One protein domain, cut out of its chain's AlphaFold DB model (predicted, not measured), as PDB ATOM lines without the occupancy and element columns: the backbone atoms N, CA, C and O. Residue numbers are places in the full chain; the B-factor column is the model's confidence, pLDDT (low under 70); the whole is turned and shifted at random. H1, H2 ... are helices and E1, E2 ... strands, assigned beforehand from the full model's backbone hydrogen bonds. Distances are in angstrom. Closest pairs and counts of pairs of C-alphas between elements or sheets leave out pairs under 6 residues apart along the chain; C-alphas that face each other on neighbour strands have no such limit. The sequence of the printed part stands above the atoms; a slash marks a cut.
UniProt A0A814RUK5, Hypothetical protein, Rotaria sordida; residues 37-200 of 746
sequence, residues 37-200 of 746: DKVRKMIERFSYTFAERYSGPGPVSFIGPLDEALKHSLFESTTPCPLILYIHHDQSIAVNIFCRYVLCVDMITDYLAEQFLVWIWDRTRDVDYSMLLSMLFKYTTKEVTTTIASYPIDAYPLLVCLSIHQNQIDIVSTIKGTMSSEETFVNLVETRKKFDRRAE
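Overview. This is residues 37 to 200 of the 746 residues of the protein "Hypothetical protein" of Rotaria sordida (UniProt A0A814RUK5). A strongly twisted sheet of four strands forms the middle of a compact body, with helices over both faces: three layers, H1 and H7 on one face, H2, H5 and H6 on the other. The remaining helices, H3 and H4, make the crossover from E1 to E2. The printed part has 164 residues with seven named helices and four named strands, in the order H1 H2 E1 H3 H4 E2 H5 H6 E3 E4 H7. The mixed sheet runs E2 E1 E3 E4, and the class is mixed, helices and strands. The radius of gyration of the C-alphas is 14.6 A, and the rounded outline spans 39 by 34 by 28 A.

Arrangement. H1, residues 37 to 54, is on the sheet; its closest C-alpha pair with E2, residues 117 to 122, is Ile 43 and Ile 120, 6.5 A. H2, residues 66 to 75, has a height over the sheet of 8.0 A and runs along the strands, at 5 degrees on the local plane to E1, residues 83 to 88. E1 and E2 are parallel, with N 84 and O 117 2.8 A apart. H3, residues 93 to 103, only grazes the sheet with residues 94 to 99, and H4, residues 106 to 115, is not on it. E1, H3, H4 and E2 form a strand-helix-strand unit, two parallel neighbour strands with helices between, and its crossover is right-handed. H5, residues 126 to 139, and H6, residues 142 to 150, form a helical hairpin at a shallow tilt of 25 degrees, opposite ways; H5 touches H6 with residues 133 to 137 alone, the closest C-alphas being Phe 137 and Thr 145, 5.9 A. H5 is on the sheet. E3, residues 158 to 165, is antiparallel to E1, with N 85 and O 160 2.8 A apart. E3 and E4, residues 168 to 176, form a hairpin, with N 172 and O 161 2.8 A apart. H7, residues 181 to 198, lies over E3 and E4 at a height over the sheet of 9.0 A, on the opposite face from H6. H7 and H4 only just touch, with 3 pairs of C-alphas within 8 A, the closest being Ile 108 and Phe 185, 6.5 A. In H1, H2, H4, H6 and H7 every O i to N i+4 pair is within hydrogen-bond range; H3 has 5 of 7 and H5 9 of 10.

Along the chain. H1 begins at C-alpha 37 (-42.806, 39.620, 51.211) and measures 25.8 A. H5 measures 20.4 A, E3 21.1 A and E4 23.5 A. H7, 25.6 A long, ends at C-alpha 198 (-14.963, 53.427, 38.761).

Size, cuts and confidence. The C-alphas of Glu 52 and Glu 200 are the two farthest apart, 41.5 A. The printed part has no cut. H1 to H2 is the long link, 11 residues. The mean pLDDT of the printed part is 82.9; residues 55 to 58, 72, 74 to 80, 165 to 167 and 197 to 200 are under 70.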
ATOM      1  N   ASP A  37     -42.659  40.541  50.077       76.06
ATOM      2  CA  ASP A  37     -42.806  39.620  51.211       76.06
ATOM      3  C   ASP A  37     -42.402  38.181  50.872       76.06
ATOM      4  O   ASP A  37     -41.841  37.475  51.713       76.06
ATOM      5  N   LYS A  38     -42.663  37.729  49.639       81.25
ATOM      6  CA  LYS A  38     -42.251  36.397  49.181       81.25
ATOM      7  C   LYS A  38     -40.728  36.311  49.081       81.25
ATOM      8  O   LYS A  38     -40.157  35.325  49.539       81.25
ATOM      9  N   VAL A  39     -40.084  37.348  48.540       84.19
ATOM     10  CA  VAL A  39     -38.617  37.434  48.440       84.19
ATOM     11  C   VAL A  39     -37.968  37.467  49.824       84.19
ATOM     12  O   VAL A  39     -37.051  36.688  50.076       84.19
ATOM     13  N   ARG A  40     -38.484  38.287  50.752       84.12
ATOM     14  CA  ARG A  40     -37.987  38.349  52.141       84.12
ATOM     15  C   ARG A  40     -38.027  36.981  52.823       84.12
ATOM     16  O   ARG A  40     -36.994  36.512  53.288       84.12
ATOM     17  N   LYS A  41     -39.175  36.294  52.773       83.44
ATOM     18  CA  LYS A  41     -39.335  34.947  53.353       83.44
ATOM     19  C   LYS A  41     -38.404  33.905  52.724       83.44
ATOM     20  O   LYS A  41     -37.950  33.000  53.417       83.44
ATOM     21  N   MET A  42     -38.137  33.999  51.418       84.06
ATOM     22  CA  MET A  42     -37.205  33.094  50.734       84.06
ATOM     23  C   MET A  42     -35.764  33.294  51.213       84.06
ATOM     24  O   MET A  42     -35.093  32.307  51.512       84.06
ATOM     25  N   ILE A  43     -35.315  34.546  51.345       86.25
ATOM     26  CA  ILE A  43     -33.969  34.878  51.840       86.25
ATOM     27  C   ILE A  43     -33.819  34.482  53.315       86.25
ATOM     28  O   ILE A  43     -32.845  33.829  53.670       86.25
ATOM     29  N   GLU A  44     -34.803  34.792  54.165       84.62
ATOM     30  CA  GLU A  44     -34.800  34.394  55.585       84.62
ATOM     31  C   GLU A  44     -34.711  32.874  55.755       84.62
ATOM     32  O   GLU A  44     -33.891  32.374  56.529       84.62
ATOM     33  N   ARG A  45     -35.522  32.128  54.991       84.88
ATOM     34  CA  ARG A  45     -35.486  30.663  54.992       84.88
ATOM     35  C   ARG A  45     -34.129  30.140  54.537       84.88
ATOM     36  O   ARG A  45     -33.617  29.205  55.148       84.88
ATOM     37  N   PHE A  46     -33.550  30.731  53.493       87.38
ATOM     38  CA  PHE A  46     -32.225  30.348  53.022       87.38
ATOM     39  C   PHE A  46     -31.167  30.550  54.110       87.38
ATOM     40  O   PHE A  46     -30.418  29.621  54.397       87.38
ATOM     41  N   SER A  47     -31.126  31.724  54.744       85.50
ATOM     42  CA  SER A  47     -30.136  32.040  55.781       85.50
ATOM     43  C   SER A  47     -30.248  31.103  56.987       85.50
ATOM     44  O   SER A  47     -29.227  30.639  57.496       85.50
ATOM     45  N   TYR A  48     -31.473  30.745  57.391       81.62
ATOM     46  CA  TYR A  48     -31.702  29.740  58.433       81.62
ATOM     47  C   TYR A  48     -31.148  28.362  58.032       81.62
ATOM     48  O   TYR A  48     -30.345  27.774  58.759       81.62
ATOM     49  N   THR A  49     -31.516  27.860  56.847       83.81
ATOM     50  CA  THR A  49     -31.059  26.548  56.355       83.81
ATOM     51  C   THR A  49     -29.546  26.511  56.114       83.81
ATOM     52  O   THR A  49     -28.909  25.482  56.334       83.81
ATOM     53  N   PHE A  50     -28.944  27.626  55.695       86.56
ATOM     54  CA  PHE A  50     -27.498  27.752  55.522       86.56
ATOM     55  C   PHE A  50     -26.759  27.587  56.856       86.56
ATOM     56  O   PHE A  50     -25.825  26.784  56.940       86.56
ATOM     57  N   ALA A  51     -27.194  28.305  57.897       82.19
ATOM     58  CA  ALA A  51     -26.569  28.254  59.217       82.19
ATOM     59  C   ALA A  51     -26.645  26.848  59.832       82.19
ATOM     60  O   ALA A  51     -25.654  26.348  60.371       82.19
ATOM     61  N   GLU A  52     -27.793  26.180  59.681       82.31
ATOM     62  CA  GLU A  52     -27.999  24.801  60.136       82.31
ATOM     63  C   GLU A  52     -27.079  23.812  59.398       82.31
ATOM     64  O   GLU A  52     -26.424  22.975  60.021       82.31
ATOM     65  N   ARG A  53     -26.966  23.942  58.069       84.19
ATOM     66  CA  ARG A  53     -26.221  22.999  57.219       84.19
ATOM     67  C   ARG A  53     -24.703  23.136  57.324       84.19
ATOM     68  O   ARG A  53     -23.997  22.129  57.240       84.19
ATOM     69  N   TYR A  54     -24.186  24.354  57.474       82.69
ATOM     70  CA  TYR A  54     -22.741  24.619  57.436       82.69
ATOM     71  C   TYR A  54     -22.128  24.962  58.800       82.69
ATOM     72  O   TYR A  54     -20.908  25.106  58.879       82.69
ATOM     73  N   SER A  55     -22.936  25.017  59.867       68.94
ATOM     74  CA  SER A  55     -22.497  25.268  61.252       68.94
ATOM     75  C   SER A  55     -21.680  26.560  61.417       68.94
ATOM     76  O   SER A  55     -20.756  26.620  62.225       68.94
ATOM     77  N   GLY A  56     -22.012  27.588  60.637       66.50
ATOM     78  CA  GLY A  56     -21.403  28.915  60.684       66.50
ATOM     79  C   GLY A  56     -22.419  29.975  60.249       66.50
ATOM     80  O   GLY A  56     -23.357  29.641  59.524       66.50
ATOM     81  N   PRO A  57     -22.272  31.238  60.690       64.12
ATOM     82  CA  PRO A  57     -23.273  32.280  60.446       64.12
ATOM     83  C   PRO A  57     -23.416  32.663  58.962       64.12
ATOM     84  O   PRO A  57     -24.455  33.192  58.577       64.12
ATOM     85  N   GLY A  58     -22.412  32.362  58.126       69.88
ATOM     86  CA  GLY A  58     -22.375  32.781  56.724       69.88
ATOM     87  C   GLY A  58     -22.301  34.308  56.558       69.88
ATOM     88  O   GLY A  58     -22.253  35.045  57.545       69.88
ATOM     89  N   PRO A  59     -22.272  34.813  55.312       77.25
ATOM     90  CA  PRO A  59     -22.264  36.248  55.054       77.25
ATOM     91  C   PRO A  59     -23.603  36.892  55.436       77.25
ATOM     92  O   PRO A  59     -24.673  36.383  55.098       77.25
ATOM     93  N   VAL A  60     -23.541  38.054  56.093       77.50
ATOM     94  CA  VAL A  60     -24.727  38.838  56.468       77.50
ATOM     95  C   VAL A  60     -25.434  39.337  55.204       77.50
ATOM     96  O   VAL A  60     -24.895  40.150  54.457       77.50
ATOM     97  N   SER A  61     -26.650  38.844  54.964       81.44
ATOM     98  CA  SER A  61     -27.431  39.148  53.764       81.44
ATOM     99  C   SER A  61     -28.446  40.272  53.967       81.44
ATOM    100  O   SER A  61     -29.117  40.339  54.999       81.44
ATOM    101  N   PHE A  62     -28.651  41.088  52.937       82.69
ATOM    102  CA  PHE A  62     -29.751  42.044  52.850       82.69
ATOM    103  C   PHE A  62     -31.099  41.312  52.725       82.69
ATOM    104  O   PHE A  62     -31.329  40.582  51.761       82.69
ATOM    105  N   ILE A  63     -32.004  41.534  53.683       84.25
ATOM    106  CA  ILE A  63     -33.346  40.932  53.695       84.25
ATOM    107  C   ILE A  63     -34.332  41.888  53.016       84.25
ATOM    108  O   ILE A  63     -34.881  42.800  53.633       84.25
ATOM    109  N   GLY A  64     -34.560  41.678  51.724       82.88
ATOM    110  CA  GLY A  64     -35.463  42.501  50.924       82.88
ATOM    111  C   GLY A  64     -35.392  42.167  49.436       82.88
ATOM    112  O   GLY A  64     -34.544  41.371  49.023       82.88
ATOM    113  N   PRO A  65     -36.294  42.732  48.619       85.19
ATOM    114  CA  PRO A  65     -36.265  42.557  47.173       85.19
ATOM    115  C   PRO A  65     -35.005  43.173  46.546       85.19
ATOM    116  O   PRO A  65     -34.370  44.069  47.108       85.19
ATOM    117  N   LEU A  66     -34.635  42.672  45.363       85.62
ATOM    118  CA  LEU A  66     -33.401  43.062  44.671       85.62
ATOM    119  C   LEU A  66     -33.353  44.563  44.337       85.62
ATOM    120  O   LEU A  66     -32.278  45.153  44.310       85.62
ATOM    121  N   ASP A  67     -34.501  45.201  44.106       81.75
ATOM    122  CA  ASP A  67     -34.571  46.632  43.802       81.75
ATOM    123  C   ASP A  67     -34.240  47.506  45.012       81.75
ATOM    124  O   ASP A  67     -33.526  48.497  44.865       81.75
ATOM    125  N   GLU A  68     -34.700  47.125  46.206       80.50
ATOM    126  CA  GLU A  68     -34.299  47.773  47.456       80.50
ATOM    127  C   GLU A  68     -32.798  47.570  47.698       80.50
ATOM    128  O   GLU A  68     -32.107  48.531  48.029       80.50
ATOM    129  N   ALA A  69     -32.265  46.368  47.452       80.88
ATOM    130  CA  ALA A  69     -30.834  46.091  47.595       80.88
ATOM    131  C   ALA A  69     -29.978  46.944  46.640       80.88
ATOM    132  O   ALA A  69     -28.978  47.531  47.056       80.88
ATOM    133  N   LEU A  70     -30.393  47.068  45.373       77.69
ATOM    134  CA  LEU A  70     -29.728  47.910  44.374       77.69
ATOM    135  C   LEU A  70     -29.813  49.396  44.736       77.69
ATOM    136  O   LEU A  70     -28.800  50.089  44.655       77.69
ATOM    137  N   LYS A  71     -30.980  49.885  45.177       72.94
ATOM    138  CA  LYS A  71     -31.147  51.266  45.666       72.94
ATOM    139  C   LYS A  71     -30.219  51.549  46.839       72.94
ATOM    140  O   LYS A  71     -29.455  52.509  46.785       72.94
ATOM    141  N   HIS A  72     -30.221  50.673  47.839       66.25
ATOM    142  CA  HIS A  72     -29.382  50.806  49.025       66.25
ATOM    143  C   HIS A  72     -27.890  50.730  48.713       66.25
ATOM    144  O   HIS A  72     -27.123  51.476  49.299       66.25
ATOM    145  N   SER A  73     -27.457  49.863  47.803       72.31
ATOM    146  CA  SER A  73     -26.035  49.715  47.484       72.31
ATOM    147  C   SER A  73     -25.523  50.822  46.556       72.31
ATOM    148  O   SER A  73     -24.435  51.362  46.778       72.31
ATOM    149  N   LEU A  74     -26.301  51.178  45.527       65.50
ATOM    150  CA  LEU A  74     -25.786  51.910  44.369       65.50
ATOM    151  C   LEU A  74     -26.402  53.306  44.155       65.50
ATOM    152  O   LEU A  74     -25.756  54.131  43.513       65.50
ATOM    153  N   PHE A  75     -27.604  53.597  44.675       56.31
ATOM    154  CA  PHE A  75     -28.333  54.842  44.356       56.31
ATOM    155  C   PHE A  75     -28.598  55.771  45.557       56.31
ATOM    156  O   PHE A  75     -28.606  56.987  45.386       56.31
ATOM    157  N   GLU A  76     -28.818  55.231  46.759       44.84
ATOM    158  CA  GLU A  76     -29.297  55.984  47.934       44.84
ATOM    159  C   GLU A  76     -28.323  55.971  49.129       44.84
ATOM    160  O   GLU A  76     -28.563  56.666  50.119       44.84
ATOM    161  N   SER A  77     -27.213  55.221  49.067       43.72
ATOM    162  CA  SER A  77     -26.241  55.175  50.169       43.72
ATOM    163  C   SER A  77     -25.265  56.352  50.160       43.72
ATOM    164  O   SER A  77     -24.651  56.693  49.151       43.72
ATOM    165  N   THR A  78     -25.063  56.924  51.348       39.59
ATOM    166  CA  THR A  78     -24.039  57.933  51.665       39.59
ATOM    167  C   THR A  78     -22.609  57.397  51.539       39.59
ATOM    168  O   THR A  78     -21.668  58.176  51.383       39.59
ATOM    169  N   THR A  79     -22.447  56.069  51.567       50.62
ATOM    170  CA  THR A  79     -21.207  55.347  51.254       50.62
ATOM    171  C   THR A  79     -21.511  54.280  50.203       50.62
ATOM    172  O   THR A  79     -22.021  53.213  50.546       50.62
ATOM    173  N   PRO A  80     -21.266  54.546  48.909       60.41
ATOM    174  CA  PRO A  80     -21.548  53.562  47.876       60.41
ATOM    175  C   PRO A  80     -20.728  52.302  48.163       60.41
ATOM    176  O   PRO A  80     -19.501  52.352  48.307       60.41
ATOM    177  N   CYS A  81     -21.422  51.180  48.298       71.88
ATOM    178  CA  CYS A  81     -20.821  49.877  48.518       71.88
ATOM    179  C   CYS A  81     -21.178  48.981  47.328       71.88
ATOM    180  O   CYS A  81     -22.308  49.039  46.851       71.88
ATOM    181  N   PRO A  82     -20.244  48.177  46.801       81.25
ATOM    182  CA  PRO A  82     -20.564  47.224  45.749       81.25
ATOM    183  C   PRO A  82     -21.568  46.171  46.244       81.25
ATOM    184  O   PRO A  82     -21.432  45.647  47.354       81.25
ATOM    185  N   LEU A  83     -22.548  45.841  45.399       89.00
ATOM    186  CA  LEU A  83     -23.507  44.764  45.645       89.00
ATOM    187  C   LEU A  83     -22.883  43.438  45.217       89.00
ATOM    188  O   LEU A  83     -22.481  43.286  44.064       89.00
ATOM    189  N   ILE A  84     -22.847  42.461  46.113       93.06
ATOM    190  CA  ILE A  84     -22.519  41.076  45.791       93.06
ATOM    191  C   ILE A  84     -23.809  40.278  45.700       93.06
ATOM    192  O   ILE A  84     -24.516  40.097  46.687       93.06
ATOM    193  N   LEU A  85     -24.077  39.753  44.512       93.50
ATOM    194  CA  LEU A  85     -25.116  38.768  44.275       93.50
ATOM    195  C   LEU A  85     -24.521  37.375  44.519       93.50
ATOM    196  O   LEU A  85     -23.737  36.880  43.706       93.50
ATOM    197  N   TYR A  86     -24.868  36.758  45.647       94.88
ATOM    198  CA  TYR A  86     -24.511  35.375  45.945       94.88
ATOM    199  C   TYR A  86     -25.596  34.443  45.403       94.88
ATOM    200  O   TYR A  86     -26.729  34.437  45.888       94.88
ATOM    201  N   ILE A  87     -25.239  33.650  44.396       94.38
ATOM    202  CA  ILE A  87     -26.140  32.682  43.775       94.38
ATOM    203  C   ILE A  87     -25.742  31.270  44.206       94.38
ATOM    204  O   ILE A  87     -24.619  30.821  43.956       94.38
ATOM    205  N   HIS A  88     -26.692  30.559  44.805       93.69
ATOM    206  CA  HIS A  88     -26.532  29.199  45.301       93.69
ATOM    207  C   HIS A  88     -27.156  28.166  44.354       93.69
ATOM    208  O   HIS A  88     -28.235  28.393  43.809       93.69
ATOM    209  N   HIS A  89     -26.489  27.022  44.173       93.06
ATOM    210  CA  HIS A  89     -27.014  25.905  43.390       93.06
ATOM    211  C   HIS A  89     -26.603  24.568  44.011       93.06
ATOM    212  O   HIS A  89     -25.447  24.163  43.907       93.06
ATOM    213  N   ASP A  90     -27.553  23.842  44.591       89.38
ATOM    214  CA  ASP A  90     -27.243  22.699  45.463       89.38
ATOM    215  C   ASP A  90     -26.622  21.494  44.722       89.38
ATOM    216  O   ASP A  90     -25.887  20.702  45.305       89.38
ATOM    217  N   GLN A  91     -26.865  21.373  43.409       88.44
ATOM    218  CA  GLN A  91     -26.218  20.358  42.557       88.44
ATOM    219  C   GLN A  91     -24.732  20.630  42.270       88.44
ATOM    220  O   GLN A  91     -24.042  19.738  41.777       88.44
ATOM    221  N   SER A  92     -24.220  21.832  42.557       92.88
ATOM    222  CA  SER A  92     -22.791  22.099  42.411       92.88
ATOM    223  C   SER A  92     -22.016  21.470  43.559       92.88
ATOM    224  O   SER A  92     -22.241  21.773  44.732       92.88
ATOM    225  N   ILE A  93     -21.027  20.642  43.228       87.06
ATOM    226  CA  ILE A  93     -20.150  20.013  44.224       87.06
ATOM    227  C   ILE A  93     -19.353  21.082  44.991       87.06
ATOM    228  O   ILE A  93     -19.136  20.954  46.199       87.06
ATOM    229  N   ALA A  94     -18.963  22.161  44.306       89.62
ATOM    230  CA  ALA A  94     -18.150  23.227  44.878       89.62
ATOM    231  C   ALA A  94     -18.887  24.033  45.964       89.62
ATOM    232  O   ALA A  94     -18.237  24.537  46.873       89.62
ATOM    233  N   VAL A  95     -20.225  24.075  45.962       92.12
ATOM    234  CA  VAL A  95     -21.039  24.749  46.993       92.12
ATOM    235  C   VAL A  95     -20.772  24.243  48.395       92.12
ATOM    236  O   VAL A  95     -20.530  25.053  49.286       92.12
ATOM    237  N   ASN A  96     -20.751  22.931  48.608       87.38
ATOM    238  CA  ASN A  96     -20.579  22.415  49.965       87.38
ATOM    239  C   ASN A  96     -19.189  22.755  50.534       87.38
ATOM    240  O   ASN A  96     -19.052  23.044  51.723       87.38
ATOM    241  N   ILE A  97     -18.168  22.749  49.673       88.81
ATOM    242  CA  ILE A  97     -16.780  23.047  50.044       88.81
ATOM    243  C   ILE A  97     -16.603  24.556  50.238       88.81
ATOM    244  O   ILE A  97     -16.105  24.990  51.274       88.81
ATOM    245  N   PHE A  98     -17.056  25.360  49.279       92.69
ATOM    246  CA  PHE A  98     -16.925  26.812  49.306       92.69
ATOM    247  C   PHE A  98     -17.680  27.428  50.488       92.69
ATOM    248  O   PHE A  98     -17.123  28.239  51.224       92.69
ATOM    249  N   CYS A  99     -18.920  27.005  50.745       91.00
ATOM    250  CA  CYS A  99     -19.690  27.513  51.880       91.00
ATOM    251  C   CYS A  99     -18.985  27.224  53.213       91.00
ATOM    252  O   CYS A  99     -18.824  28.130  54.024       91.00
ATOM    253  N   ARG A 100     -18.497  25.992  53.414       87.75
ATOM    254  CA  ARG A 100     -17.883  25.568  54.680       87.75
ATOM    255  C   ARG A 100     -16.470  26.113  54.901       87.75
ATOM    256  O   ARG A 100     -16.129  26.444  56.030       87.75
ATOM    257  N   TYR A 101     -15.644  26.168  53.859       87.75
ATOM    258  CA  TYR A 101     -14.209  26.462  53.984       87.75
ATOM    259  C   TYR A 101     -13.794  27.833  53.438       87.75
ATOM    260  O   TYR A 101     -12.645  28.225  53.619       87.75
ATOM    261  N   VAL A 102     -14.701  28.562  52.779       89.88
ATOM    262  CA  VAL A 102     -14.452  29.923  52.278       89.88
ATOM    263  C   VAL A 102     -15.417  30.917  52.923       89.88
ATOM    264  O   VAL A 102     -14.967  31.832  53.603       89.88
ATOM    265  N   LEU A 103     -16.733  30.727  52.782       87.94
ATOM    266  CA  LEU A 103     -17.728  31.681  53.302       87.94
ATOM    267  C   LEU A 103     -17.958  31.618  54.814       87.94
ATOM    268  O   LEU A 103     -18.495  32.570  55.361       87.94
ATOM    269  N   CYS A 104     -17.591  30.524  55.485       85.81
ATOM    270  CA  CYS A 104     -17.625  30.434  56.949       85.81
ATOM    271  C   CYS A 104     -16.287  30.824  57.605       85.81
ATOM    272  O   CYS A 104     -16.137  30.655  58.811       85.81
ATOM    273  N   VAL A 105     -15.304  31.313  56.841       85.56
ATOM    274  CA  VAL A 105     -14.048  31.825  57.406       85.56
ATOM    275  C   VAL A 105     -14.273  33.251  57.894       85.56
ATOM    276  O   VAL A 105     -14.551  34.122  57.072       85.56
ATOM    277  N   ASP A 106     -14.083  33.497  59.192       81.88
ATOM    278  CA  ASP A 106     -14.324  34.798  59.844       81.88
ATOM    279  C   ASP A 106     -13.724  35.972  59.057       81.88
ATOM    280  O   ASP A 106     -14.429  36.908  58.711       81.88
ATOM    281  N   MET A 107     -12.462  35.864  58.624       83.56
ATOM    282  CA  MET A 107     -11.791  36.904  57.827       83.56
ATOM    283  C   MET A 107     -12.548  37.286  56.540       83.56
ATOM    284  O   MET A 107     -12.564  38.456  56.161       83.56
ATOM    285  N   ILE A 108     -13.138  36.317  55.834       84.88
ATOM    286  CA  ILE A 108     -13.878  36.566  54.586       84.88
ATOM    287  C   ILE A 108     -15.278  37.083  54.907       84.88
ATOM    288  O   ILE A 108     -15.729  38.030  54.266       84.88
ATOM    289  N   THR A 109     -15.943  36.493  55.898       84.50
ATOM    290  CA  THR A 109     -17.275  36.903  56.355       84.50
ATOM    291  C   THR A 109     -17.276  38.344  56.854       84.50
ATOM    292  O   THR A 109     -18.116  39.133  56.425       84.50
ATOM    293  N   ASP A 110     -16.297  38.701  57.685       79.44
ATOM    294  CA  ASP A 110     -16.114  40.043  58.229       79.44
ATOM    295  C   ASP A 110     -15.803  41.032  57.102       79.44
ATOM    296  O   ASP A 110     -16.443  42.075  56.993       79.44
ATOM    297  N   TYR A 111     -14.898  40.678  56.182       82.38
ATOM    298  CA  TYR A 111     -14.572  41.541  55.043       82.38
ATOM    299  C   TYR A 111     -15.768  41.758  54.103       82.38
ATOM    300  O   TYR A 111     -15.991  42.875  53.628       82.38
ATOM    301  N   LEU A 112     -16.556  40.711  53.843       83.31
ATOM    302  CA  LEU A 112     -17.796  40.802  53.071       83.31
ATOM    303  C   LEU A 112     -18.812  41.706  53.769       83.31
ATOM    304  O   LEU A 112     -19.358  42.592  53.120       83.31
ATOM    305  N   ALA A 113     -19.022  41.516  55.073       79.12
ATOM    306  CA  ALA A 113     -19.962  42.301  55.865       79.12
ATOM    307  C   ALA A 113     -19.546  43.773  55.995       79.12
ATOM    308  O   ALA A 113     -20.408  44.644  56.085       79.12
ATOM    309  N   GLU A 114     -18.246  44.071  56.004       74.12
ATOM    310  CA  GLU A 114     -17.729  45.437  56.112       74.12
ATOM    311  C   GLU A 114     -17.709  46.187  54.775       74.12
ATOM    312  O   GLU A 114     -17.995  47.386  54.742       74.12
ATOM    313  N   GLN A 115     -17.336  45.517  53.679       79.38
ATOM    314  CA  GLN A 115     -17.005  46.183  52.412       79.38
ATOM    315  C   GLN A 115     -18.068  46.041  51.321       79.38
ATOM    316  O   GLN A 115     -18.004  46.782  50.331       79.38
ATOM    317  N   PHE A 116     -19.023  45.120  51.471       85.50
ATOM    318  CA  PHE A 116     -20.004  44.776  50.442       85.50
ATOM    319  C   PHE A 116     -21.414  44.660  51.018       85.50
ATOM    320  O   PHE A 116     -21.613  44.312  52.178       85.50
ATOM    321  N   LEU A 117     -22.414  44.905  50.172       86.75
ATOM    322  CA  LEU A 117     -23.790  44.517  50.468       86.75
ATOM    323  C   LEU A 117     -24.036  43.155  49.824       86.75
ATOM    324  O   LEU A 117     -23.926  43.039  48.609       86.75
ATOM    325  N   VAL A 118     -24.332  42.116  50.606       89.94
ATOM    326  CA  VAL A 118     -24.551  40.766  50.066       89.94
ATOM    327  C   VAL A 118     -26.046  40.513  49.902       89.94
ATOM    328  O   VAL A 118     -26.814  40.655  50.851       89.94
ATOM    329  N   TRP A 119     -26.472  40.111  48.708       92.25
ATOM    330  CA  TRP A 119     -27.834  39.670  48.425       92.25
ATOM    331  C   TRP A 119     -27.813  38.224  47.938       92.25
ATOM    332  O   TRP A 119     -27.074  37.883  47.014       92.25
ATOM    333  N   ILE A 120     -28.590  37.367  48.594       91.31
ATOM    334  CA  ILE A 120     -28.517  35.913  48.443       91.31
ATOM    335  C   ILE A 120     -29.734  35.393  47.682       91.31
ATOM    336  O   ILE A 120     -30.860  35.796  47.967       91.31
ATOM    337  N   TRP A 121     -29.512  34.450  46.764       92.31
ATOM    338  CA  TRP A 121     -30.591  33.738  46.085       92.31
ATOM    339  C   TRP A 121     -30.262  32.272  45.812       92.31
ATOM    340  O   TRP A 121     -29.182  31.940  45.319       92.31
ATOM    341  N   ASP A 122     -31.228  31.396  46.082       91.19
ATOM    342  CA  ASP A 122     -31.159  29.979  45.738       91.19
ATOM    343  C   ASP A 122     -31.835  29.724  44.390       91.19
ATOM    344  O   ASP A 122     -33.041  29.917  44.236       91.19
ATOM    345  N   ARG A 123     -31.049  29.288  43.402       89.44
ATOM    346  CA  ARG A 123     -31.536  28.962  42.052       89.44
ATOM    347  C   ARG A 123     -31.673  27.459  41.808       89.44
ATOM    348  O   ARG A 123     -31.758  27.051  40.652       89.44
ATOM    349  N   THR A 124     -31.637  26.635  42.856       87.62
ATOM    350  CA  THR A 124     -31.678  25.167  42.733       87.62
ATOM    351  C   THR A 124     -32.948  24.680  42.029       87.62
ATOM    352  O   THR A 124     -32.928  23.641  41.372       87.62
ATOM    353  N   ARG A 125     -34.052  25.432  42.127       86.50
ATOM    354  CA  ARG A 125     -35.295  25.162  41.392       86.50
ATOM    355  C   ARG A 125     -35.399  26.069  40.168       86.50
ATOM    356  O   ARG A 125     -35.221  27.280  40.284       86.50
ATOM    357  N   ASP A 126     -35.817  25.505  39.037       82.38
ATOM    358  CA  ASP A 126     -35.976  26.242  37.772       82.38
ATOM    359  C   ASP A 126     -36.916  27.455  37.892       82.38
ATOM    360  O   ASP A 126     -36.672  28.493  37.286       82.38
ATOM    361  N   VAL A 127     -37.958  27.365  38.729       83.75
ATOM    362  CA  VAL A 127     -38.890  28.478  38.992       83.75
ATOM    363  C   VAL A 127     -38.181  29.664  39.651       83.75
ATOM    364  O   VAL A 127     -38.374  30.807  39.240       83.75
ATOM    365  N   ASP A 128     -37.337  29.404  40.653       85.88
ATOM    366  CA  ASP A 128     -36.595  30.455  41.356       85.88
ATOM    367  C   ASP A 128     -35.488  31.030  40.460       85.88
ATOM    368  O   ASP A 128     -35.147  32.210  40.564       85.88
ATOM    369  N   TYR A 129     -34.951  30.218  39.545       87.56
ATOM    370  CA  TYR A 129     -33.991  30.666  38.543       87.56
ATOM    371  C   TYR A 129     -34.623  31.619  37.520       87.56
ATOM    372  O   TYR A 129     -34.075  32.695  37.281       87.56
ATOM    373  N   SER A 130     -35.802  31.292  36.985       83.44
ATOM    374  CA  SER A 130     -36.554  32.203  36.112       83.44
ATOM    375  C   SER A 130     -36.901  33.514  36.825       83.44
ATOM    376  O   SER A 130     -36.711  34.584  36.254       83.44
ATOM    377  N   MET A 131     -37.312  33.458  38.101       87.19
ATOM    378  CA  MET A 131     -37.568  34.662  38.907       87.19
ATOM    379  C   MET A 131     -36.319  35.540  39.058       87.19
ATOM    380  O   MET A 131     -36.411  36.759  38.910       87.19
ATOM    381  N   LEU A 132     -35.152  34.940  39.320       88.81
ATOM    382  CA  LEU A 132     -33.882  35.666  39.402       88.81
ATOM    383  C   LEU A 132     -33.559  36.386  38.090       88.81
ATOM    384  O   LEU A 132     -33.213  37.568  38.111       88.81
ATOM    385  N   LEU A 133     -33.689  35.692  36.956       88.12
ATOM    386  CA  LEU A 133     -33.405  36.268  35.643       88.12
ATOM    387  C   LEU A 133     -34.380  37.397  35.293       88.12
ATOM    388  O   LEU A 133     -33.927  38.437  34.818       88.12
ATOM    389  N   SER A 134     -35.675  37.256  35.595       83.31
ATOM    390  CA  SER A 134     -36.665  38.329  35.408       83.31
ATOM    391  C   SER A 134     -36.364  39.557  36.275       83.31
ATOM    392  O   SER A 134     -36.450  40.690  35.799       83.31
ATOM    393  N   MET A 135     -35.957  39.358  37.537       87.12
ATOM    394  CA  MET A 135     -35.548  40.460  38.419       87.12
ATOM    395  C   MET A 135     -34.285  41.162  37.904       87.12
ATOM    396  O   MET A 135     -34.250  42.390  37.860       87.12
ATOM    397  N   LEU A 136     -33.267  40.412  37.471       86.50
ATOM    398  CA  LEU A 136     -32.039  40.983  36.912       86.50
ATOM    399  C   LEU A 136     -32.300  41.717  35.596       86.50
ATOM    400  O   LEU A 136     -31.825  42.836  35.426       86.50
ATOM    401  N   PHE A 137     -33.095  41.142  34.694       84.44
ATOM    402  CA  PHE A 137     -33.437  41.752  33.408       84.44
ATOM    403  C   PHE A 137     -34.161  43.095  33.563       84.44
ATOM    404  O   PHE A 137     -33.960  43.999  32.758       84.44
ATOM    405  N   LYS A 138     -34.965  43.258  34.620       82.62
ATOM    406  CA  LYS A 138     -35.659  44.520  34.898       82.62
ATOM    407  C   LYS A 138     -34.719  45.656  35.309       82.62
ATOM    408  O   LYS A 138     -34.991  46.809  34.978       82.62
ATOM    409  N   TYR A 139     -33.676  45.355  36.082       79.69
ATOM    410  CA  TYR A 139     -32.829  46.380  36.704       79.69
ATOM    411  C   TYR A 139     -31.428  46.488  36.089       79.69
ATOM    412  O   TYR A 139     -30.739  47.472  36.337       79.69
ATOM    413  N   THR A 140     -30.996  45.511  35.296       80.88
ATOM    414  CA  THR A 140     -29.651  45.440  34.696       80.88
ATOM    415  C   THR A 140     -29.724  45.316  33.172       80.88
ATOM    416  O   THR A 140     -30.808  45.251  32.595       80.88
ATOM    417  N   THR A 141     -28.574  45.316  32.493       80.69
ATOM    418  CA  THR A 141     -28.525  45.149  31.034       80.69
ATOM    419  C   THR A 141     -28.746  43.686  30.625       80.69
ATOM    420  O   THR A 141     -28.437  42.748  31.364       80.69
ATOM    421  N   LYS A 142     -29.240  43.460  29.395       80.19
ATOM    422  CA  LYS A 142     -29.409  42.105  28.824       80.19
ATOM    423  C   LYS A 142     -28.100  41.306  28.861       80.19
ATOM    424  O   LYS A 142     -28.117  40.091  29.053       80.19
ATOM    425  N   GLU A 143     -26.971  41.988  28.702       82.31
ATOM    426  CA  GLU A 143     -25.626  41.411  28.726       82.31
ATOM    427  C   GLU A 143     -25.278  40.825  30.100       82.31
ATOM    428  O   GLU A 143     -24.771  39.704  30.174       82.31
ATOM    429  N   VAL A 144     -25.628  41.517  31.190       85.94
ATOM    430  CA  VAL A 144     -25.437  41.031  32.568       85.94
ATOM    431  C   VAL A 144     -26.262  39.769  32.820       85.94
ATOM    432  O   VAL A 144     -25.709  38.750  33.243       85.94
ATOM    433  N   THR A 145     -27.555  39.791  32.488       87.25
ATOM    434  CA  THR A 145     -28.447  38.630  32.659       87.25
ATOM    435  C   THR A 145     -27.984  37.431  31.826       87.25
ATOM    436  O   THR A 145     -27.940  36.309  32.332       87.25
ATOM    437  N   THR A 146     -27.563  37.658  30.577       86.00
ATOM    438  CA  THR A 146     -27.050  36.598  29.688       86.00
ATOM    439  C   THR A 146     -25.741  36.011  30.215       86.00
ATOM    440  O   THR A 146     -25.551  34.795  30.197       86.00
ATOM    441  N   THR A 147     -24.855  36.855  30.751       89.06
ATOM    442  CA  THR A 147     -23.587  36.409  31.342       89.06
ATOM    443  C   THR A 147     -23.834  35.524  32.561       89.06
ATOM    444  O   THR A 147     -23.278  34.429  32.637       89.06
ATOM    445  N   ILE A 148     -24.717  35.940  33.478       89.12
ATOM    446  CA  ILE A 148     -25.094  35.136  34.654       89.12
ATOM    447  C   ILE A 148     -25.723  33.805  34.222       89.12
ATOM    448  O   ILE A 148     -25.397  32.758  34.789       89.12
ATOM    449  N   ALA A 149     -26.557  33.825  33.179       88.31
ATOM    450  CA  ALA A 149     -27.206  32.628  32.661       88.31
ATOM    451  C   ALA A 149     -26.246  31.636  31.977       88.31
ATOM    452  O   ALA A 149     -26.536  30.441  31.929       88.31
ATOM    453  N   SER A 150     -25.104  32.115  31.474       90.38
ATOM    454  CA  SER A 150     -24.120  31.303  30.744       90.38
ATOM    455  C   SER A 150     -23.206  30.446  31.630       90.38
ATOM    456  O   SER A 150     -22.522  29.555  31.121       90.38
ATOM    457  N   TYR A 151     -23.166  30.690  32.947       90.81
ATOM    458  CA  TYR A 151     -22.272  29.954  33.842       90.81
ATOM    459  C   TYR A 151     -22.711  28.491  34.037       90.81
ATOM    460  O   TYR A 151     -23.885  28.241  34.338       90.81
ATOM    461  N   PRO A 152     -21.778  27.519  33.948       90.44
ATOM    462  CA  PRO A 152     -22.081  26.110  34.183       90.44
ATOM    463  C   PRO A 152     -22.376  25.841  35.664       90.44
ATOM    464  O   PRO A 152     -21.901  26.567  36.539       90.44
ATOM    465  N   ILE A 153     -23.117  24.764  35.948       89.38
ATOM    466  CA  ILE A 153     -23.502  24.369  37.318       89.38
ATOM    467  C   ILE A 153     -22.266  24.176  38.212       89.38
ATOM    468  O   ILE A 153     -22.269  24.605  39.360       89.38
ATOM    469  N   ASP A 154     -21.169  23.647  37.674       89.31
ATOM    470  CA  ASP A 154     -19.943  23.382  38.443       89.31
ATOM    471  C   ASP A 154     -19.232  24.653  38.939       89.31
ATOM    472  O   ASP A 154     -18.392  24.593  39.836       89.31
ATOM    473  N   ALA A 155     -19.552  25.821  38.369       90.00
ATOM    474  CA  ALA A 155     -18.959  27.091  38.781       90.00
ATOM    475  C   ALA A 155     -19.595  27.672  40.056       90.00
ATOM    476  O   ALA A 155     -19.041  28.614  40.627       90.00
ATOM    477  N   TYR A 156     -20.742  27.146  40.495       93.56
ATOM    478  CA  TYR A 156     -21.467  27.662  41.654       93.56
ATOM    479  C   TYR A 156     -20.792  27.252  42.974       93.56
ATOM    480  O   TYR A 156     -20.230  26.161  43.051       93.56
ATOM    481  N   PRO A 157     -20.876  28.077  44.033       94.06
ATOM    482  CA  PRO A 157     -21.674  29.288  44.121       94.06
ATOM    483  C   PRO A 157     -20.969  30.446  43.423       94.06
ATOM    484  O   PRO A 157     -19.744  30.480  43.328       94.06
ATOM    485  N   LEU A 158     -21.755  31.383  42.907       94.50
ATOM    486  CA  LEU A 158     -21.225  32.566  42.235       94.50
ATOM    487  C   LEU A 158     -21.389  33.776  43.147       94.50
ATOM    488  O   LEU A 158     -22.494  34.026  43.621       94.50
ATOM    489  N   LEU A 159     -20.315  34.538  43.348       94.12
ATOM    490  CA  LEU A 159     -20.375  35.891  43.904       94.12
ATOM    491  C   LEU A 159     -20.182  36.869  42.747       94.12
ATOM    492  O   LEU A 159     -19.060  37.097  42.282       94.12
ATOM    493  N   VAL A 160     -21.285  37.412  42.241       93.31
ATOM    494  CA  VAL A 160     -21.272  38.373  41.133       93.31
ATOM    495  C   VAL A 160     -21.301  39.777  41.715       93.31
ATOM    496  O   VAL A 160     -22.259  40.158  42.383       93.31
ATOM    497  N   CYS A 161     -20.250  40.554  41.471       90.75
ATOM    498  CA  CYS A 161     -20.138  41.908  41.999       90.75
ATOM    499  C   CYS A 161     -20.718  42.902  40.992       90.75
ATOM    500  O   CYS A 161     -20.169  43.070  39.900       90.75
ATOM    501  N   LEU A 162     -21.810  43.559  41.365       87.44
ATOM    502  CA  LEU A 162     -22.521  44.542  40.556       87.44
ATOM    503  C   LEU A 162     -22.141  45.966  40.984       87.44
ATOM    504  O   LEU A 162     -21.965  46.265  42.167       87.44
ATOM    505  N   SER A 163     -22.011  46.857  40.003       81.25
ATOM    506  CA  SER A 163     -21.721  48.278  40.209       81.25
ATOM    507  C   SER A 163     -22.377  49.112  39.119       81.25
ATOM    508  O   SER A 163     -22.616  48.618  38.020       81.25
ATOM    509  N   ILE A 164     -22.639  50.384  39.410       75.44
ATOM    510  CA  ILE A 164     -23.088  51.335  38.395       75.44
ATOM    511  C   ILE A 164     -21.875  51.924  37.687       75.44
ATOM    512  O   ILE A 164     -20.981  52.487  38.319       75.44
ATOM    513  N   HIS A 165     -21.890  51.865  36.362       66.69
ATOM    514  CA  HIS A 165     -20.959  52.567  35.497       66.69
ATOM    515  C   HIS A 165     -21.758  53.283  34.398       66.69
ATOM    516  O   HIS A 165     -22.612  52.678  33.763       66.69
ATOM    517  N   GLN A 166     -21.539  54.590  34.206       65.44
ATOM    518  CA  GLN A 166     -22.256  55.399  33.196       65.44
ATOM    519  C   GLN A 166     -23.794  55.251  33.243       65.44
ATOM    520  O   GLN A 166     -24.459  55.174  32.213       65.44
ATOM    521  N   ASN A 167     -24.367  55.220  34.452       64.88
ATOM    522  CA  ASN A 167     -25.809  55.078  34.691       64.88
ATOM    523  C   ASN A 167     -26.421  53.728  34.243       64.88
ATOM    524  O   ASN A 167     -27.640  53.621  34.111       64.88
ATOM    525  N   GLN A 168     -25.597  52.695  34.042       72.88
ATOM    526  CA  GLN A 168     -26.017  51.306  33.824       72.88
ATOM    527  C   GLN A 168     -25.381  50.386  34.874       72.88
ATOM    528  O   GLN A 168     -24.299  50.675  35.384       72.88
ATOM    529  N   ILE A 169     -26.073  49.305  35.245       82.31
ATOM    530  CA  ILE A 169     -25.556  48.309  36.192       82.31
ATOM    531  C   ILE A 169     -24.798  47.238  35.412       82.31
ATOM    532  O   ILE A 169     -25.407  46.512  34.627       82.31
ATOM    533  N   ASP A 170     -23.503  47.115  35.702       83.75
ATOM    534  CA  ASP A 170     -22.576  46.178  35.070       83.75
ATOM    535  C   ASP A 170     -21.899  45.262  36.098       83.75
ATOM    536  O   ASP A 170     -21.762  45.586  37.284       83.75
ATOM    537  N   ILE A 171     -21.397  44.120  35.619       89.00
ATOM    538  CA  ILE A 171     -20.567  43.204  36.409       89.00
ATOM    539  C   ILE A 171     -19.133  43.760  36.491       89.00
ATOM    540  O   ILE A 171     -18.470  44.006  35.481       89.00
ATOM    541  N   VAL A 172     -18.623  43.947  37.710       85.69
ATOM    542  CA  VAL A 172     -17.226  44.345  37.972       85.69
ATOM    543  C   VAL A 172     -16.306  43.130  37.973       85.69
ATOM    544  O   VAL A 172     -15.197  43.175  37.435       85.69
ATOM    545  N   SER A 173     -16.758  42.056  38.610       89.88
ATOM    546  CA  SER A 173     -16.024  40.806  38.770       89.88
ATOM    547  C   SER A 173     -16.985  39.670  39.118       89.88
ATOM    548  O   SER A 173     -18.129  39.886  39.532       89.88
ATOM    549  N   THR A 174     -16.527  38.437  38.935       93.12
ATOM    550  CA  THR A 174     -17.256  37.238  39.346       93.12
ATOM    551  C   THR A 174     -16.287  36.285  40.021       93.12
ATOM    552  O   THR A 174     -15.270  35.924  39.430       93.12
ATOM    553  N   ILE A 175     -16.611  35.879  41.245       94.19
ATOM    554  CA  ILE A 175     -15.865  34.869  42.000       94.19
ATOM    555  C   ILE A 175     -16.653  33.565  41.913       94.19
ATOM    556  O   ILE A 175     -17.869  33.555  42.117       94.19
ATOM    557  N   LYS A 176     -15.961  32.482  41.565       93.56
ATOM    558  CA  LYS A 176     -16.550  31.155  41.356       93.56
ATOM    559  C   LYS A 176     -16.326  30.267  42.572       93.56
ATOM    560  O   LYS A 176     -15.326  30.407  43.272       93.56
ATOM    561  N   GLY A 177     -17.190  29.274  42.735       90.62
ATOM    562  CA  GLY A 177     -17.129  28.299  43.819       90.62
ATOM    563  C   GLY A 177     -15.877  27.432  43.848       90.62
ATOM    564  O   GLY A 177     -15.529  26.868  44.878       90.62
ATOM    565  N   THR A 178     -15.190  27.318  42.715       91.00
ATOM    566  CA  THR A 178     -13.966  26.522  42.568       91.00
ATOM    567  C   THR A 178     -12.718  27.220  43.114       91.00
ATOM    568  O   THR A 178     -11.644  26.629  43.075       91.00
ATOM    569  N   MET A 179     -12.829  28.481  43.537       92.06
ATOM    570  CA  MET A 179     -11.696  29.290  43.993       92.06
ATOM    571  C   MET A 179     -11.372  29.000  45.461       92.06
ATOM    572  O   MET A 179     -12.264  28.704  46.259       92.06
ATOM    573  N   SER A 180     -10.093  29.098  45.828       90.88
ATOM    574  CA  SER A 180      -9.664  28.916  47.222       90.88
ATOM    575  C   SER A 180     -10.049  30.117  48.103       90.88
ATOM    576  O   SER A 180     -10.467  31.167  47.607       90.88
ATOM    577  N   SER A 181      -9.896  29.991  49.425       88.44
ATOM    578  CA  SER A 181     -10.131  31.101  50.360       88.44
ATOM    579  C   SER A 181      -9.189  32.285  50.109       88.44
ATOM    580  O   SER A 181      -9.632  33.433  50.105       88.44
ATOM    581  N   GLU A 182      -7.915  32.018  49.816       87.62
ATOM    582  CA  GLU A 182      -6.915  33.041  49.483       87.62
ATOM    583  C   GLU A 182      -7.242  33.746  48.163       87.62
ATOM    584  O   GLU A 182      -7.265  34.978  48.101       87.62
ATOM    585  N   GLU A 183      -7.561  32.981  47.115       89.50
ATOM    586  CA  GLU A 183      -7.952  33.535  45.816       89.50
ATOM    587  C   GLU A 183      -9.228  34.373  45.933       89.50
ATOM    588  O   GLU A 183      -9.312  35.464  45.366       89.50
ATOM    589  N   THR A 184     -10.210  33.892  46.697       91.62
ATOM    590  CA  THR A 184     -11.463  34.611  46.963       91.62
ATOM    591  C   THR A 184     -11.184  35.942  47.650       91.62
ATOM    592  O   THR A 184     -11.660  36.978  47.187       91.62
ATOM    593  N   PHE A 185     -10.357  35.949  48.697       90.50
ATOM    594  CA  PHE A 185     -10.008  37.172  49.414       90.50
ATOM    595  C   PHE A 185      -9.278  38.184  48.519       90.50
ATOM    596  O   PHE A 185      -9.644  39.362  48.488       90.50
ATOM    597  N   VAL A 186      -8.302  37.736  47.719       90.25
ATOM    598  CA  VAL A 186      -7.590  38.603  46.762       90.25
ATOM    599  C   VAL A 186      -8.557  39.212  45.745       90.25
ATOM    600  O   VAL A 186      -8.498  40.419  45.492       90.25
ATOM    601  N   ASN A 187      -9.487  38.418  45.207       91.69
ATOM    602  CA  ASN A 187     -10.485  38.913  44.259       91.69
ATOM    603  C   ASN A 187     -11.464  39.901  44.896       91.69
ATOM    604  O   ASN A 187     -11.814  40.890  44.252       91.69
ATOM    605  N   LEU A 188     -11.878  39.692  46.149       90.44
ATOM    606  CA  LEU A 188     -12.721  40.649  46.872       90.44
ATOM    607  C   LEU A 188     -11.997  41.991  47.046       90.44
ATOM    608  O   LEU A 188     -12.535  43.039  46.681       90.44
ATOM    609  N   VAL A 189     -10.740  41.967  47.497       87.75
ATOM    610  CA  VAL A 189      -9.924  43.183  47.656       87.75
ATOM    611  C   VAL A 189      -9.710  43.897  46.316       87.75
ATOM    612  O   VAL A 189      -9.807  45.125  46.234       87.75
ATOM    613  N   GLU A 190      -9.425  43.159  45.241       87.00
ATOM    614  CA  GLU A 190      -9.254  43.742  43.907       87.00
ATOM    615  C   GLU A 190     -10.563  44.337  43.374       87.00
ATOM    616  O   GLU A 190     -10.563  45.424  42.791       87.00
ATOM    617  N   THR A 191     -11.684  43.661  43.616       86.69
ATOM    618  CA  THR A 191     -13.015  44.127  43.221       86.69
ATOM    619  C   THR A 191     -13.361  45.438  43.907       86.69
ATOM    620  O   THR A 191     -13.795  46.373  43.231       86.69
ATOM    621  N   ARG A 192     -13.100  45.554  45.214       84.50
ATOM    622  CA  ARG A 192     -13.305  46.807  45.949       84.50
ATOM    623  C   ARG A 192     -12.470  47.940  45.352       84.50
ATOM    624  O   ARG A 192     -13.004  48.993  45.021       84.50
ATOM    625  N   LYS A 193     -11.190  47.680  45.064       81.94
ATOM    626  CA  LYS A 193     -10.308  48.653  44.393       81.94
ATOM    627  C   LYS A 193     -10.786  49.039  42.989       81.94
ATOM    628  O   LYS A 193     -10.533  50.163  42.557       81.94
ATOM    629  N   LYS A 194     -11.399  48.120  42.233       80.50
ATOM    630  CA  LYS A 194     -11.986  48.404  40.908       80.50
ATOM    631  C   LYS A 194     -13.245  49.260  41.033       80.50
ATOM    632  O   LYS A 194     -13.418  50.176  40.233       80.50
ATOM    633  N   PHE A 195     -14.078  48.992  42.035       79.62
ATOM    634  CA  PHE A 195     -15.258  49.791  42.354       79.62
ATOM    635  C   PHE A 195     -14.873  51.226  42.734       79.62
ATOM    636  O   PHE A 195     -15.369  52.167  42.121       79.62
ATOM    637  N   ASP A 196     -13.917  51.387  43.651       73.56
ATOM    638  CA  ASP A 196     -13.452  52.707  44.092       73.56
ATOM    639  C   ASP A 196     -12.887  53.521  42.908       73.56
ATOM    640  O   ASP A 196     -13.208  54.696  42.762       73.56
ATOM    641  N   ARG A 197     -12.141  52.883  41.989       67.94
ATOM    642  CA  ARG A 197     -11.646  53.526  40.752       67.94
ATOM    643  C   ARG A 197     -12.761  53.931  39.782       67.94
ATOM    644  O   ARG A 197     -12.664  54.979  39.152       67.94
ATOM    645  N   ARG A 198     -13.808  53.110  39.627       61.62
ATOM    646  CA  ARG A 198     -14.963  53.427  38.761       61.62
ATOM    647  C   ARG A 198     -15.827  54.551  39.344       61.62
ATOM    648  O   ARG A 198     -16.425  55.299  38.581       61.62
ATOM    649  N   ALA A 199     -15.834  54.721  40.667       53.22
ATOM    650  CA  ALA A 199     -16.525  55.821  41.339       53.22
ATOM    651  C   ALA A 199     -15.851  57.203  41.146       53.22
ATOM    652  O   ALA A 199     -16.460  58.226  41.478       53.22
ATOM    653  N   GLU A 200     -14.624  57.273  40.607       34.75
ATOM    654  CA  GLU A 200     -13.832  58.511  40.491       34.75
ATOM    655  C   GLU A 200     -14.109  59.370  39.225       34.75
ATOM    656  O   GLU A 200     -13.678  60.523  39.198       34.75
TER     657      GLU A 200